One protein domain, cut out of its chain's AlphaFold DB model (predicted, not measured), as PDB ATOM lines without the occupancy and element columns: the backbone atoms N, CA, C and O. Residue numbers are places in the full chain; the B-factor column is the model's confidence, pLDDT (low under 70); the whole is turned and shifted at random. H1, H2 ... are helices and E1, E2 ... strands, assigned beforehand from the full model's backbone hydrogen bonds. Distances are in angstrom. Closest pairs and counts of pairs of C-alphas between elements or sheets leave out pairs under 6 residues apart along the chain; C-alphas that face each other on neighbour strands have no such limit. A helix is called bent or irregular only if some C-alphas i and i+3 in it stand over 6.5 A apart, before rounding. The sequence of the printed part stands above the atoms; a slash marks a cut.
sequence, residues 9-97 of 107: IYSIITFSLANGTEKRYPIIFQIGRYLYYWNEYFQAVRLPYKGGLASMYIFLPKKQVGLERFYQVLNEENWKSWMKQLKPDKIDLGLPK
ATOM      1  N   ILE A   9     -27.873 -21.960  20.616       88.50
ATOM      2  CA  ILE A   9     -28.375 -20.597  20.787       88.50
ATOM      3  C   ILE A   9     -29.682 -20.485  20.009       88.50
ATOM      4  O   ILE A   9     -29.773 -20.943  18.872       88.50
ATOM      5  N   TYR A  10     -30.702 -19.910  20.636       89.75
ATOM      6  CA  TYR A  10     -31.984 -19.641  19.999       89.75
ATOM      7  C   TYR A  10     -32.099 -18.146  19.745       89.75
ATOM      8  O   TYR A  10     -32.047 -17.367  20.692       89.75
ATOM      9  N   SER A  11     -32.296 -17.766  18.485       91.44
ATOM     10  CA  SER A  11     -32.471 -16.367  18.094       91.44
ATOM     11  C   SER A  11     -33.620 -16.240  17.105       91.44
ATOM     12  O   SER A  11     -33.814 -17.099  16.245       91.44
ATOM     13  N   ILE A  12     -34.387 -15.160  17.229       93.88
ATOM     14  CA  ILE A  12     -35.408 -14.800  16.248       93.88
ATOM     15  C   ILE A  12     -34.717 -13.985  15.158       93.88
ATOM     16  O   ILE A  12     -34.227 -12.893  15.435       93.88
ATOM     17  N   ILE A  13     -34.686 -14.505  13.931       93.94
ATOM     18  CA  ILE A  13     -34.149 -13.791  12.762       93.94
ATOM     19  C   ILE A  13     -35.168 -13.783  11.626       93.94
ATOM     20  O   ILE A  13     -36.168 -14.504  11.660       93.94
ATOM     21  N   THR A  14     -34.900 -12.982  10.605       95.00
ATOM     22  CA  THR A  14     -35.680 -12.964   9.371       95.00
ATOM     23  C   THR A  14     -35.410 -14.214   8.528       95.00
ATOM     24  O   THR A  14     -34.260 -14.570   8.284       95.00
ATOM     25  N   PHE A  15     -36.479 -14.866   8.075       93.06
ATOM     26  CA  PHE A  15     -36.467 -15.991   7.145       93.06
ATOM     27  C   PHE A  15     -37.266 -15.622   5.888       93.06
ATOM     28  O   PHE A  15     -38.424 -15.206   5.994       93.06
ATOM     29  N   SER A  16     -36.657 -15.779   4.713       92.50
ATOM     30  CA  SER A  16     -37.289 -15.497   3.420       92.50
ATOM     31  C   SER A  16     -38.115 -16.696   2.950       92.50
ATOM     32  O   SER A  16     -37.616 -17.820   2.869       92.50
ATOM     33  N   LEU A  17     -39.391 -16.464   2.656       91.12
ATOM     34  CA  LEU A  17     -40.335 -17.459   2.161       91.12
ATOM     35  C   LEU A  17     -40.245 -17.598   0.636       91.12
ATOM     36  O   LEU A  17     -39.761 -16.712  -0.065       91.12
ATOM     37  N   ALA A  18     -40.754 -18.717   0.111       86.44
ATOM     38  CA  ALA A  18     -40.717 -19.021  -1.322       86.44
ATOM     39  C   ALA A  18     -41.480 -18.004  -2.193       86.44
ATOM     40  O   ALA A  18     -41.117 -17.797  -3.343       86.44
ATOM     41  N   ASN A  19     -42.498 -17.335  -1.646       88.62
ATOM     42  CA  ASN A  19     -43.240 -16.267  -2.326       88.62
ATOM     43  C   ASN A  19     -42.545 -14.890  -2.243       88.62
ATOM     44  O   ASN A  19     -43.163 -13.878  -2.558       88.62
ATOM     45  N   GLY A  20     -41.297 -14.837  -1.769       87.88
ATOM     46  CA  GLY A  20     -40.509 -13.612  -1.646       87.88
ATOM     47  C   GLY A  20     -40.801 -12.777  -0.399       87.88
ATOM     48  O   GLY A  20     -40.093 -11.802  -0.162       87.88
ATOM     49  N   THR A  21     -41.796 -13.139   0.419       93.38
ATOM     50  CA  THR A  21     -42.068 -12.411   1.666       93.38
ATOM     51  C   THR A  21     -41.145 -12.859   2.791       93.38
ATOM     52  O   THR A  21     -40.520 -13.919   2.745       93.38
ATOM     53  N   GLU A  22     -41.051 -12.044   3.835       94.75
ATOM     54  CA  GLU A  22     -40.175 -12.296   4.970       94.75
ATOM     55  C   GLU A  22     -40.974 -12.515   6.250       94.75
ATOM     56  O   GLU A  22     -41.987 -11.860   6.505       94.75
ATOM     57  N   LYS A  23     -40.501 -13.436   7.092       94.06
ATOM     58  CA  LYS A  23     -41.099 -13.701   8.400       94.06
ATOM     59  C   LYS A  23     -40.023 -13.869   9.461       94.06
ATOM     60  O   LYS A  23     -39.009 -14.519   9.236       94.06
ATOM     61  N   ARG A  24     -40.267 -13.329  10.655       94.31
ATOM     62  CA  ARG A  24     -39.416 -13.594  11.821       94.31
ATOM     63  C   ARG A  24     -39.651 -15.014  12.333       94.31
ATOM     64  O   ARG A  24     -40.793 -15.389  12.604       94.31
ATOM     65  N   TYR A  25     -38.583 -15.795  12.465       92.19
ATOM     66  CA  TYR A  25     -38.654 -17.206  12.833       92.19
ATOM     67  C   TYR A  25     -37.583 -17.583  13.868       92.19
ATOM     68  O   TYR A  25     -36.462 -17.071  13.797       92.19
ATOM     69  N   PRO A  26     -37.888 -18.473  14.832       93.25
ATOM     70  CA  PRO A  26     -36.886 -18.988  15.754       93.25
ATOM     71  C   PRO A  26     -35.921 -19.934  15.029       93.25
ATOM     72  O   PRO A  26     -36.308 -21.001  14.539       93.25
ATOM     73  N   ILE A  27     -34.647 -19.558  15.016       94.19
ATOM     74  CA  ILE A  27     -33.542 -20.357  14.489       94.19
ATOM     75  C   ILE A  27     -32.724 -20.916  15.647       94.19
ATOM     76  O   ILE A  27     -32.525 -20.257  16.669       94.19
ATOM     77  N   ILE A  28     -32.266 -22.154  15.483       93.00
ATOM     78  CA  ILE A  28     -31.275 -22.781  16.352       93.00
ATOM     79  C   ILE A  28     -29.910 -22.629  15.696       93.00
ATOM     80  O   ILE A  28     -29.716 -23.131  14.592       93.00
ATOM     81  N   PHE A  29     -28.975 -22.004  16.397       93.81
ATOM     82  CA  PHE A  29     -27.572 -21.937  16.015       93.81
ATOM     83  C   PHE A  29     -26.755 -22.921  16.839       93.81
ATOM     84  O   PHE A  29     -26.938 -23.036  18.057       93.81
ATOM     85  N   GLN A  30     -25.861 -23.647  16.178       93.06
ATOM     86  CA  GLN A  30     -24.911 -24.530  16.835       93.06
ATOM     87  C   GLN A  30     -23.642 -24.670  16.004       93.06
ATOM     88  O   GLN A  30     -23.691 -24.852  14.790       93.06
ATOM     89  N   ILE A  31     -22.506 -24.688  16.692       94.00
ATOM     90  CA  ILE A  31     -21.224 -25.024  16.082       94.00
ATOM     91  C   ILE A  31     -20.964 -26.509  16.314       94.00
ATOM     92  O   ILE A  31     -21.018 -26.996  17.450       94.00
ATOM     93  N   GLY A  32     -20.659 -27.235  15.246       93.44
ATOM     94  CA  GLY A  32     -20.416 -28.671  15.311       93.44
ATOM     95  C   GLY A  32     -19.565 -29.178  14.160       93.44
ATOM     96  O   GLY A  32     -19.255 -28.441  13.229       93.44
ATOM     97  N   ARG A  33     -19.161 -30.448  14.249       95.38
ATOM     98  CA  ARG A  33     -18.562 -31.166  13.124       95.38
ATOM     99  C   ARG A  33     -19.646 -31.967  12.419       95.38
ATOM    100  O   ARG A  33     -20.266 -32.817  13.055       95.38
ATOM    101  N   TYR A  34     -19.844 -31.708  11.134       95.94
ATOM    102  CA  TYR A  34     -20.832 -32.397  10.307       95.94
ATOM    103  C   TYR A  34     -20.206 -32.806   8.984       95.94
ATOM    104  O   TYR A  34     -19.207 -32.236   8.560       95.94
ATOM    105  N   LEU A  35     -20.807 -33.792   8.326       97.62
ATOM    106  CA  LEU A  35     -20.492 -34.051   6.930       97.62
ATOM    107  C   LEU A  35     -21.117 -32.941   6.079       97.62
ATOM    108  O   LEU A  35     -22.324 -32.705   6.171       97.62
ATOM    109  N   TYR A  36     -20.284 -32.263   5.294       98.25
ATOM    110  CA  TYR A  36     -20.636 -31.059   4.555       98.25
ATOM    111  C   TYR A  36     -19.990 -31.017   3.182       98.25
ATOM    112  O   TYR A  36     -18.937 -31.612   2.947       98.25
ATOM    113  N   TYR A  37     -20.684 -30.355   2.267       98.25
ATOM    114  CA  TYR A  37     -20.275 -30.167   0.889       98.25
ATOM    115  C   TYR A  37     -20.906 -28.887   0.351       98.25
ATOM    116  O   TYR A  37     -22.036 -28.552   0.697       98.25
ATOM    117  N   TRP A  38     -20.194 -28.182  -0.515       97.38
ATOM    118  CA  TRP A  38     -20.710 -27.015  -1.215       97.38
ATOM    119  C   TRP A  38     -20.095 -26.936  -2.611       97.38
ATOM    120  O   TRP A  38     -19.000 -27.446  -2.841       97.38
ATOM    121  N   ASN A  39     -20.803 -26.295  -3.533       95.50
ATOM    122  CA  ASN A  39     -20.331 -26.008  -4.889       95.50
ATOM    123  C   ASN A  39     -20.893 -24.663  -5.380       95.50
ATOM    124  O   ASN A  39     -21.375 -23.847  -4.589       95.50
ATOM    125  N   GLU A  40     -20.829 -24.379  -6.683       93.50
ATOM    126  CA  GLU A  40     -21.429 -23.177  -7.267       93.50
ATOM    127  C   GLU A  40     -22.958 -23.101  -7.122       93.50
ATOM    128  O   GLU A  40     -23.491 -21.992  -7.116       93.50
ATOM    129  N   TYR A  41     -23.648 -24.227  -6.911       94.88
ATOM    130  CA  TYR A  41     -25.109 -24.299  -6.875       94.88
ATOM    131  C   TYR A  41     -25.712 -24.203  -5.466       94.88
ATOM    132  O   TYR A  41     -26.704 -23.503  -5.249       94.88
ATOM    133  N   PHE A  42     -25.137 -24.908  -4.494       97.56
ATOM    134  CA  PHE A  42     -25.710 -25.046  -3.155       97.56
ATOM    135  C   PHE A  42     -24.641 -25.341  -2.098       97.56
ATOM    136  O   PHE A  42     -23.472 -25.584  -2.398       97.56
ATOM    137  N   GLN A  43     -25.077 -25.352  -0.843       97.81
ATOM    138  CA  GLN A  43     -24.372 -25.971   0.278       97.81
ATOM    139  C   GLN A  43     -25.256 -27.052   0.908       97.81
ATOM    140  O   GLN A  43     -26.480 -26.914   0.927       97.81
ATOM    141  N   ALA A  44     -24.660 -28.140   1.383       98.00
ATOM    142  CA  ALA A  44     -25.375 -29.271   1.950       98.00
ATOM    143  C   ALA A  44     -24.719 -29.788   3.223       98.00
ATOM    144  O   ALA A  44     -23.497 -29.899   3.312       98.00
ATOM    145  N   VAL A  45     -25.550 -30.160   4.192       98.00
ATOM    146  CA  VAL A  45     -25.119 -30.747   5.463       98.00
ATOM    147  C   VAL A  45     -25.897 -32.026   5.751       98.00
ATOM    148  O   VAL A  45     -27.107 -32.101   5.525       98.00
ATOM    149  N   ARG A  46     -25.207 -33.037   6.283       96.62
ATOM    150  CA  ARG A  46     -25.818 -34.268   6.791       96.62
ATOM    151  C   ARG A  46     -25.907 -34.223   8.313       96.62
ATOM    152  O   ARG A  46     -24.895 -34.143   9.010       96.62
ATOM    153  N   LEU A  47     -27.125 -34.364   8.824       94.19
ATOM    154  CA  LEU A  47     -27.448 -34.408  10.244       94.19
ATOM    155  C   LEU A  47     -27.904 -35.823  10.629       94.19
ATOM    156  O   LEU A  47     -29.038 -36.202  10.324       94.19
ATOM    157  N   PRO A  48     -27.054 -36.634  11.282       92.94
ATOM    158  CA  PRO A  48     -27.461 -37.954  11.743       92.94
ATOM    159  C   PRO A  48     -28.470 -37.841  12.890       92.94
ATOM    160  O   PRO A  48     -28.274 -37.075  13.839       92.94
ATOM    161  N   TYR A  49     -29.536 -38.637  12.831       89.62
ATOM    162  CA  TYR A  49     -30.433 -38.816  13.968       89.62
ATOM    163  C   TYR A  49     -29.783 -39.690  15.040       89.62
ATOM    164  O   TYR A  49     -28.792 -40.393  14.808       89.62
ATOM    165  N   LYS A  50     -30.363 -39.662  16.243       86.69
ATOM    166  CA  LYS A  50     -29.929 -40.526  17.343       86.69
ATOM    167  C   LYS A  50     -29.980 -41.992  16.888       86.69
ATOM    168  O   LYS A  50     -30.985 -42.433  16.347       86.69
ATOM    169  N   GLY A  51     -28.891 -42.724  17.113       84.56
ATOM    170  CA  GLY A  51     -28.751 -44.126  16.701       84.56
ATOM    171  C   GLY A  51     -28.147 -44.335  15.309       84.56
ATOM    172  O   GLY A  51     -27.820 -45.464  14.974       84.56
ATOM    173  N   GLY A  52     -27.952 -43.284  14.504       81.69
ATOM    174  CA  GLY A  52     -27.175 -43.345  13.255       81.69
ATOM    175  C   GLY A  52     -27.838 -44.063  12.072       81.69
ATOM    176  O   GLY A  52     -27.356 -43.920  10.952       81.69
ATOM    177  N   LEU A  53     -28.959 -44.759  12.291       89.44
ATOM    178  CA  LEU A  53     -29.711 -45.483  11.255       89.44
ATOM    179  C   LEU A  53     -30.324 -44.566  10.191       89.44
ATOM    180  O   LEU A  53     -30.543 -44.983   9.060       89.44
ATOM    181  N   ALA A  54     -30.595 -43.310  10.547       92.56
ATOM    182  CA  ALA A  54     -31.155 -42.315   9.647       92.56
ATOM    183  C   ALA A  54     -30.349 -41.018   9.707       92.56
ATOM    184  O   ALA A  54     -29.759 -40.656  10.730       92.56
ATOM    185  N   SER A  55     -30.331 -40.285   8.600       94.88
ATOM    186  CA  SER A  55     -29.734 -38.954   8.518       94.88
ATOM    187  C   SER A  55     -30.629 -38.037   7.700       94.88
ATOM    188  O   SER A  55     -31.159 -38.447   6.673       94.88
ATOM    189  N   MET A  56     -30.771 -36.794   8.146       94.56
ATOM    190  CA  MET A  56     -31.363 -35.731   7.345       94.56
ATOM    191  C   MET A  56     -30.270 -35.089   6.495       94.56
ATOM    192  O   MET A  56     -29.226 -34.708   7.025       94.56
ATOM    193  N   TYR A  57     -30.518 -34.943   5.198       96.06
ATOM    194  CA  TYR A  57     -29.680 -34.152   4.302       96.06
ATOM    195  C   TYR A  57     -30.403 -32.848   4.006       96.06
ATOM    196  O   TYR A  57     -31.548 -32.860   3.560       96.06
ATOM    197  N   ILE A  58     -29.749 -31.732   4.296       96.19
ATOM    198  CA  ILE A  58     -30.310 -30.401   4.086       96.19
ATOM    199  C   ILE A  58     -29.500 -29.736   2.995       96.19
ATOM    200  O   ILE A  58     -28.283 -29.642   3.126       96.19
ATOM    201  N   PHE A  59     -30.186 -29.259   1.962       97.12
ATOM    202  CA  PHE A  59     -29.611 -28.493   0.867       97.12
ATOM    203  C   PHE A  59     -30.099 -27.053   0.975       97.12
ATOM    204  O   PHE A  59     -31.296 -26.805   1.098       97.12
ATOM    205  N   LEU A  60     -29.166 -26.112   0.925       96.69
ATOM    206  CA  LEU A  60     -29.434 -24.685   0.880       96.69
ATOM    207  C   LEU A  60     -28.885 -24.146  -0.448       96.69
ATOM    208  O   LEU A  60     -27.674 -23.932  -0.573       96.69
ATOM    209  N   PRO A  61     -29.752 -23.962  -1.461       96.81
ATOM    210  CA  PRO A  61     -29.360 -23.365  -2.728       96.81
ATOM    211  C   PRO A  61     -28.820 -21.955  -2.528       96.81
ATOM    212  O   PRO A  61     -29.274 -21.214  -1.650       96.81
ATOM    213  N   LYS A  62     -27.865 -21.553  -3.367       95.44
ATOM    214  CA  LYS A  62     -27.431 -20.156  -3.384       95.44
ATOM    215  C   LYS A  62     -28.565 -19.264  -3.885       95.44
ATOM    216  O   LYS A  62     -29.353 -19.667  -4.740       95.44
ATOM    217  N   LYS A  63     -28.616 -18.024  -3.390       92.12
ATOM    218  CA  LYS A  63     -29.689 -17.064  -3.706       92.12
ATOM    219  C   LYS A  63     -29.882 -16.870  -5.215       92.12
ATOM    220  O   LYS A  63     -31.013 -16.842  -5.674       92.12
ATOM    221  N   GLN A  64     -28.790 -16.797  -5.978       93.12
ATOM    222  CA  GLN A  64     -28.808 -16.640  -7.437       93.12
ATOM    223  C   GLN A  64     -29.249 -17.895  -8.210       93.12
ATOM    224  O   GLN A  64     -29.538 -17.810  -9.399       93.12
ATOM    225  N   VAL A  65     -29.255 -19.062  -7.563       94.25
ATOM    226  CA  VAL A  65     -29.716 -20.324  -8.158       94.25
ATOM    227  C   VAL A  65     -31.208 -20.480  -7.912       94.25
ATOM    228  O   VAL A  65     -31.948 -20.825  -8.827       94.25
ATOM    229  N   GLY A  66     -31.654 -20.187  -6.687       92.06
ATOM    230  CA  GLY A  66     -33.045 -20.370  -6.291       92.06
ATOM    231  C   GLY A  66     -33.460 -21.845  -6.244       92.06
ATOM    232  O   GLY A  66     -32.671 -22.754  -6.510       92.06
ATOM    233  N   LEU A  67     -34.714 -22.090  -5.864       92.88
ATOM    234  CA  LEU A  67     -35.237 -23.451  -5.718       92.88
ATOM    235  C   LEU A  67     -35.539 -24.114  -7.066       92.88
ATOM    236  O   LEU A  67     -35.204 -25.279  -7.240       92.88
ATOM    237  N   GLU A  68     -36.109 -23.385  -8.030       92.56
ATOM    238  CA  GLU A  68     -36.505 -23.956  -9.327       92.56
ATOM    239  C   GLU A  68     -35.320 -24.568 -10.079       92.56
ATOM    240  O   GLU A  68     -35.352 -25.741 -10.453       92.56
ATOM    241  N   ARG A  69     -34.227 -23.811 -10.233       93.81
ATOM    242  CA  ARG A  69     -33.015 -24.312 -10.889       93.81
ATOM    243  C   ARG A  69     -32.337 -25.412 -10.077       93.81
ATOM    244  O   ARG A  69     -31.781 -26.339 -10.658       93.81
ATOM    245  N   PHE A  70     -32.385 -25.332  -8.745       95.69
ATOM    246  CA  PHE A  70     -31.864 -26.401  -7.896       95.69
ATOM    247  C   PHE A  70     -32.609 -27.724  -8.132       95.69
ATOM    248  O   PHE A  70     -31.966 -28.764  -8.251       95.69
ATOM    249  N   TYR A  71     -33.937 -27.698  -8.275       95.06
ATOM    250  CA  TYR A  71     -34.714 -28.905  -8.562       95.06
ATOM    251  C   TYR A  71     -34.388 -29.527  -9.920       95.06
ATOM    252  O   TYR A  71     -34.366 -30.747 -10.023       95.06
ATOM    253  N   GLN A  72     -34.056 -28.725 -10.931       95.44
ATOM    254  CA  GLN A  72     -33.638 -29.244 -12.241       95.44
ATOM    255  C   GLN A  72     -32.310 -30.014 -12.181       95.44
ATOM    256  O   GLN A  72     -32.103 -30.953 -12.945       95.44
ATOM    257  N   VAL A  73     -31.406 -29.630 -11.274       94.44
ATOM    258  CA  VAL A  73     -30.113 -30.314 -11.095       94.44
ATOM    259  C   VAL A  73     -30.158 -31.403 -10.022       94.44
ATOM    260  O   VAL A  73     -29.230 -32.205  -9.930       94.44
ATOM    261  N   LEU A  74     -31.217 -31.466  -9.215       95.81
ATOM    262  CA  LEU A  74     -31.436 -32.528  -8.238       95.81
ATOM    263  C   LEU A  74     -31.960 -33.785  -8.949       95.81
ATOM    264  O   LEU A  74     -33.160 -34.022  -9.037       95.81
ATOM    265  N   ASN A  75     -31.033 -34.603  -9.445       96.19
ATOM    266  CA  ASN A  75     -31.308 -35.906 -10.051       96.19
ATOM    267  C   ASN A  75     -30.460 -37.010  -9.390       96.19
ATOM    268  O   ASN A  75     -29.597 -36.731  -8.557       96.19
ATOM    269  N   GLU A  76     -30.717 -38.271  -9.739       97.69
ATOM    270  CA  GLU A  76     -30.070 -39.431  -9.110       97.69
ATOM    271  C   GLU A  76     -28.542 -39.440  -9.275       97.69
ATOM    272  O   GLU A  76     -27.813 -39.751  -8.328       97.69
ATOM    273  N   GLU A  77     -28.048 -39.089 -10.462       98.00
ATOM    274  CA  GLU A  77     -26.617 -39.045 -10.763       98.00
ATOM    275  C   GLU A  77     -25.909 -38.003  -9.892       98.00
ATOM    276  O   GLU A  77     -24.958 -38.317  -9.163       98.00
ATOM    277  N   ASN A  78     -26.437 -36.780  -9.892       96.81
ATOM    278  CA  ASN A  78     -25.930 -35.684  -9.084       96.81
ATOM    279  C   ASN A  78     -26.025 -35.994  -7.591       96.81
ATOM    280  O   ASN A  78     -25.052 -35.800  -6.866       96.81
ATOM    281  N   TRP A  79     -27.142 -36.561  -7.133       96.44
ATOM    282  CA  TRP A  79     -27.305 -37.011  -5.755       96.44
ATOM    283  C   TRP A  79     -26.190 -37.977  -5.340       96.44
ATOM    284  O   TRP A  79     -25.489 -37.730  -4.355       96.44
ATOM    285  N   LYS A  80     -25.976 -39.057  -6.108       97.31
ATOM    286  CA  LYS A  80     -24.921 -40.047  -5.832       97.31
ATOM    287  C   LYS A  80     -23.535 -39.404  -5.814       97.31
ATOM    288  O   LYS A  80     -22.715 -39.766  -4.969       97.31
ATOM    289  N   SER A  81     -23.278 -38.463  -6.720       97.69
ATOM    290  CA  SER A  81     -22.028 -37.703  -6.767       97.69
ATOM    291  C   SER A  81     -21.837 -36.857  -5.501       97.69
ATOM    292  O   SER A  81     -20.830 -36.999  -4.807       97.69
ATOM    293  N   TRP A  82     -22.832 -36.055  -5.117       97.75
ATOM    294  CA  TRP A  82     -22.760 -35.175  -3.947       97.75
ATOM    295  C   TRP A  82     -22.581 -35.947  -2.638       97.75
ATOM    296  O   TRP A  82     -21.814 -35.517  -1.778       97.75
ATOM    297  N   MET A  83     -23.216 -37.116  -2.494       96.94
ATOM    298  CA  MET A  83     -23.058 -37.952  -1.297       96.94
ATOM    299  C   MET A  83     -21.612 -38.412  -1.079       96.94
ATOM    300  O   MET A  83     -21.182 -38.537   0.066       96.94
ATOM    301  N   LYS A  84     -20.844 -38.622  -2.156       97.56
ATOM    302  CA  LYS A  84     -19.420 -38.991  -2.081       97.56
ATOM    303  C   LYS A  84     -18.518 -37.809  -1.710       97.56
ATOM    304  O   LYS A  84     -17.417 -38.024  -1.214       97.56
ATOM    305  N   GLN A  85     -18.975 -36.580  -1.949       98.19
ATOM    306  CA  GLN A  85     -18.194 -35.364  -1.708       98.19
ATOM    307  C   GLN A  85     -18.353 -34.800  -0.294       98.19
ATOM    308  O   GLN A  85     -17.550 -33.971   0.130       98.19
ATOM    309  N   LEU A  86     -19.364 -35.255   0.448       97.75
ATOM    310  CA  LEU A  86     -19.580 -34.876   1.839       97.75
ATOM    311  C   LEU A  86     -18.394 -35.300   2.715       97.75
ATOM    312  O   LEU A  86     -18.114 -36.488   2.873       97.75
ATOM    313  N   LYS A  87     -17.733 -34.326   3.347       97.88
ATOM    314  CA  LYS A  87     -16.577 -34.556   4.227       97.88
ATOM    315  C   LYS A  87     -16.773 -33.891   5.590       97.88
ATOM    316  O   LYS A  87     -17.526 -32.923   5.677       97.88
ATOM    317  N   PRO A  88     -16.154 -34.407   6.669       97.50
ATOM    318  CA  PRO A  88     -16.282 -33.798   7.986       97.50
ATOM    319  C   PRO A  88     -15.690 -32.389   7.993       97.50
ATOM    320  O   PRO A  88     -14.505 -32.226   7.719       97.50
ATOM    321  N   ASP A  89     -16.490 -31.399   8.370       97.12
ATOM    322  CA  ASP A  89     -16.061 -30.009   8.509       97.12
ATOM    323  C   ASP A  89     -16.659 -29.378   9.775       97.12
ATOM    324  O   ASP A  89     -17.666 -29.857  10.305       97.12
ATOM    325  N   LYS A  90     -16.015 -28.334  10.305       96.31
ATOM    326  CA  LYS A  90     -16.511 -27.540  11.431       96.31
ATOM    327  C   LYS A  90     -17.371 -26.399  10.895       96.31
ATOM    328  O   LYS A  90     -16.871 -25.505  10.230       96.31
ATOM    329  N   ILE A  91     -18.644 -26.397  11.267       95.25
ATOM    330  CA  ILE A  91     -19.664 -25.553  10.638       95.25
ATOM    331  C   ILE A  91     -20.467 -24.843  11.715       95.25
ATOM    332  O   ILE A  91     -20.789 -25.448  12.744       95.25
ATOM    333  N   ASP A  92     -20.785 -23.576  11.467       94.75
ATOM    334  CA  ASP A  92     -21.800 -22.834  12.210       94.75
ATOM    335  C   ASP A  92     -23.149 -23.017  11.510       94.75
ATOM    336  O   ASP A  92     -23.368 -22.538  10.398       94.75
ATOM    337  N   LEU A  93     -24.023 -23.810  12.124       94.88
ATOM    338  CA  LEU A  93     -25.282 -24.241  11.538       94.88
ATOM    339  C   LEU A  93     -26.446 -23.476  12.162       94.88
ATOM    340  O   LEU A  93     -26.777 -23.702  13.327       94.88
ATOM    341  N   GLY A  94     -27.115 -22.654  11.353       94.94
ATOM    342  CA  GLY A  94     -28.430 -22.089  11.649       94.94
ATOM    343  C   GLY A  94     -29.547 -22.935  11.035       94.94
ATOM    344  O   GLY A  94     -29.601 -23.095   9.818       94.94
ATOM    345  N   LEU A  95     -30.453 -23.470  11.857       93.75
ATOM    346  CA  LEU A  95     -31.586 -24.281  11.403       93.75
ATOM    347  C   LEU A  95     -32.923 -23.762  11.966       93.75
ATOM    348  O   LEU A  95     -33.068 -23.688  13.192       93.75
ATOM    349  N   PRO A  96     -33.925 -23.434  11.124       92.69
ATOM    350  CA  PRO A  96     -35.258 -23.077  11.605       92.69
ATOM    351  C   PRO A  96     -35.949 -24.241  12.310       92.69
ATOM    352  O   PRO A  96     -35.908 -25.384  11.858       92.69
ATOM    353  N   LYS A  97     -36.653 -23.944  13.408       87.25
ATOM    354  CA  LYS A  97     -37.551 -24.906  14.064       87.25
ATOM    355  C   LYS A  97     -38.869 -25.021  13.308       87.25
ATOM    356  O   LYS A  97     -39.799 -24.286  13.617       87.25
TER     357      LYS A  97
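AT A GLANCE: This is residues 9 to 97 of the 107 residues of the protein "SERPIN domain-containing protein" of Okeania sp. SIO2C2 (UniProt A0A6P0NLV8). The long bent strand E2 arches across a twisted sheet: E1 forms a hairpin with its first part, the E3 and E4 hairpin joins its last part, and E5 runs along its other side. H1 sits at the end of the E3 and E4 hairpin near Phe 42 and Pro 61, and H2 meets the last part of E2 with its residues 82 to 85, while its residues 76 to 81 stick out. The printed part has 89 residues, with five named strands and two named helices in the order E1 E2 E3 E4 H1 H2 E5, class mixed. The branched sheet is antiparallel; E1 to E4 are a meander, each strand the antiparallel neighbour of the one before. It is only just compact, close to loose, with a radius of gyration of the C-alphas of 14.2 A and spans of 35 by 32 by 21 A.

HOW THE PARTS SIT: Start at E2, residues 22 to 38, which bends by 118 degrees at residue 35. On one side look for E1, residues 9 to 16, with N 11 and O 27 at 3.1 A, and E3, residues 42 to 48, with N 44 and O 37 at 2.7 A. On the other side is E5, residues 87 to 96, with N 30 and O 93 at 3.0 A. On the other side of E3 from E2 find E4, residues 55 to 61, with N 45 and O 58 within hydrogen-bond range at 3.0 A. H1, residues 66 to 73, only grazes the sheet with residues 66 to 71; the closest C-alphas of it and E4 are Phe 70 and Pro 61, 6.5 A. H2, residues 76 to 85, runs across the strands at a height over the sheet of 10.4 A. Every O i to N i+4 pair is within hydrogen-bond range in H1, and 5 of 6 in H2.

IN THESE COORDINATES: Find C-alpha 9 at (-28.375, -20.597, 20.787), where E1 begins its 20.2 A. E2 covers 25.2 A from C-alpha 22 at (-40.175, -12.296, 4.970), and E5 covers 23.1 A to C-alpha 96 at (-35.258, -23.077, 11.605).

THE WHOLE: The two C-alphas farthest apart, of Thr 21 and Gly 51, are 37.5 A apart. The printed part has no cut and no long link, and no printed residue is under 70 in pLDDT.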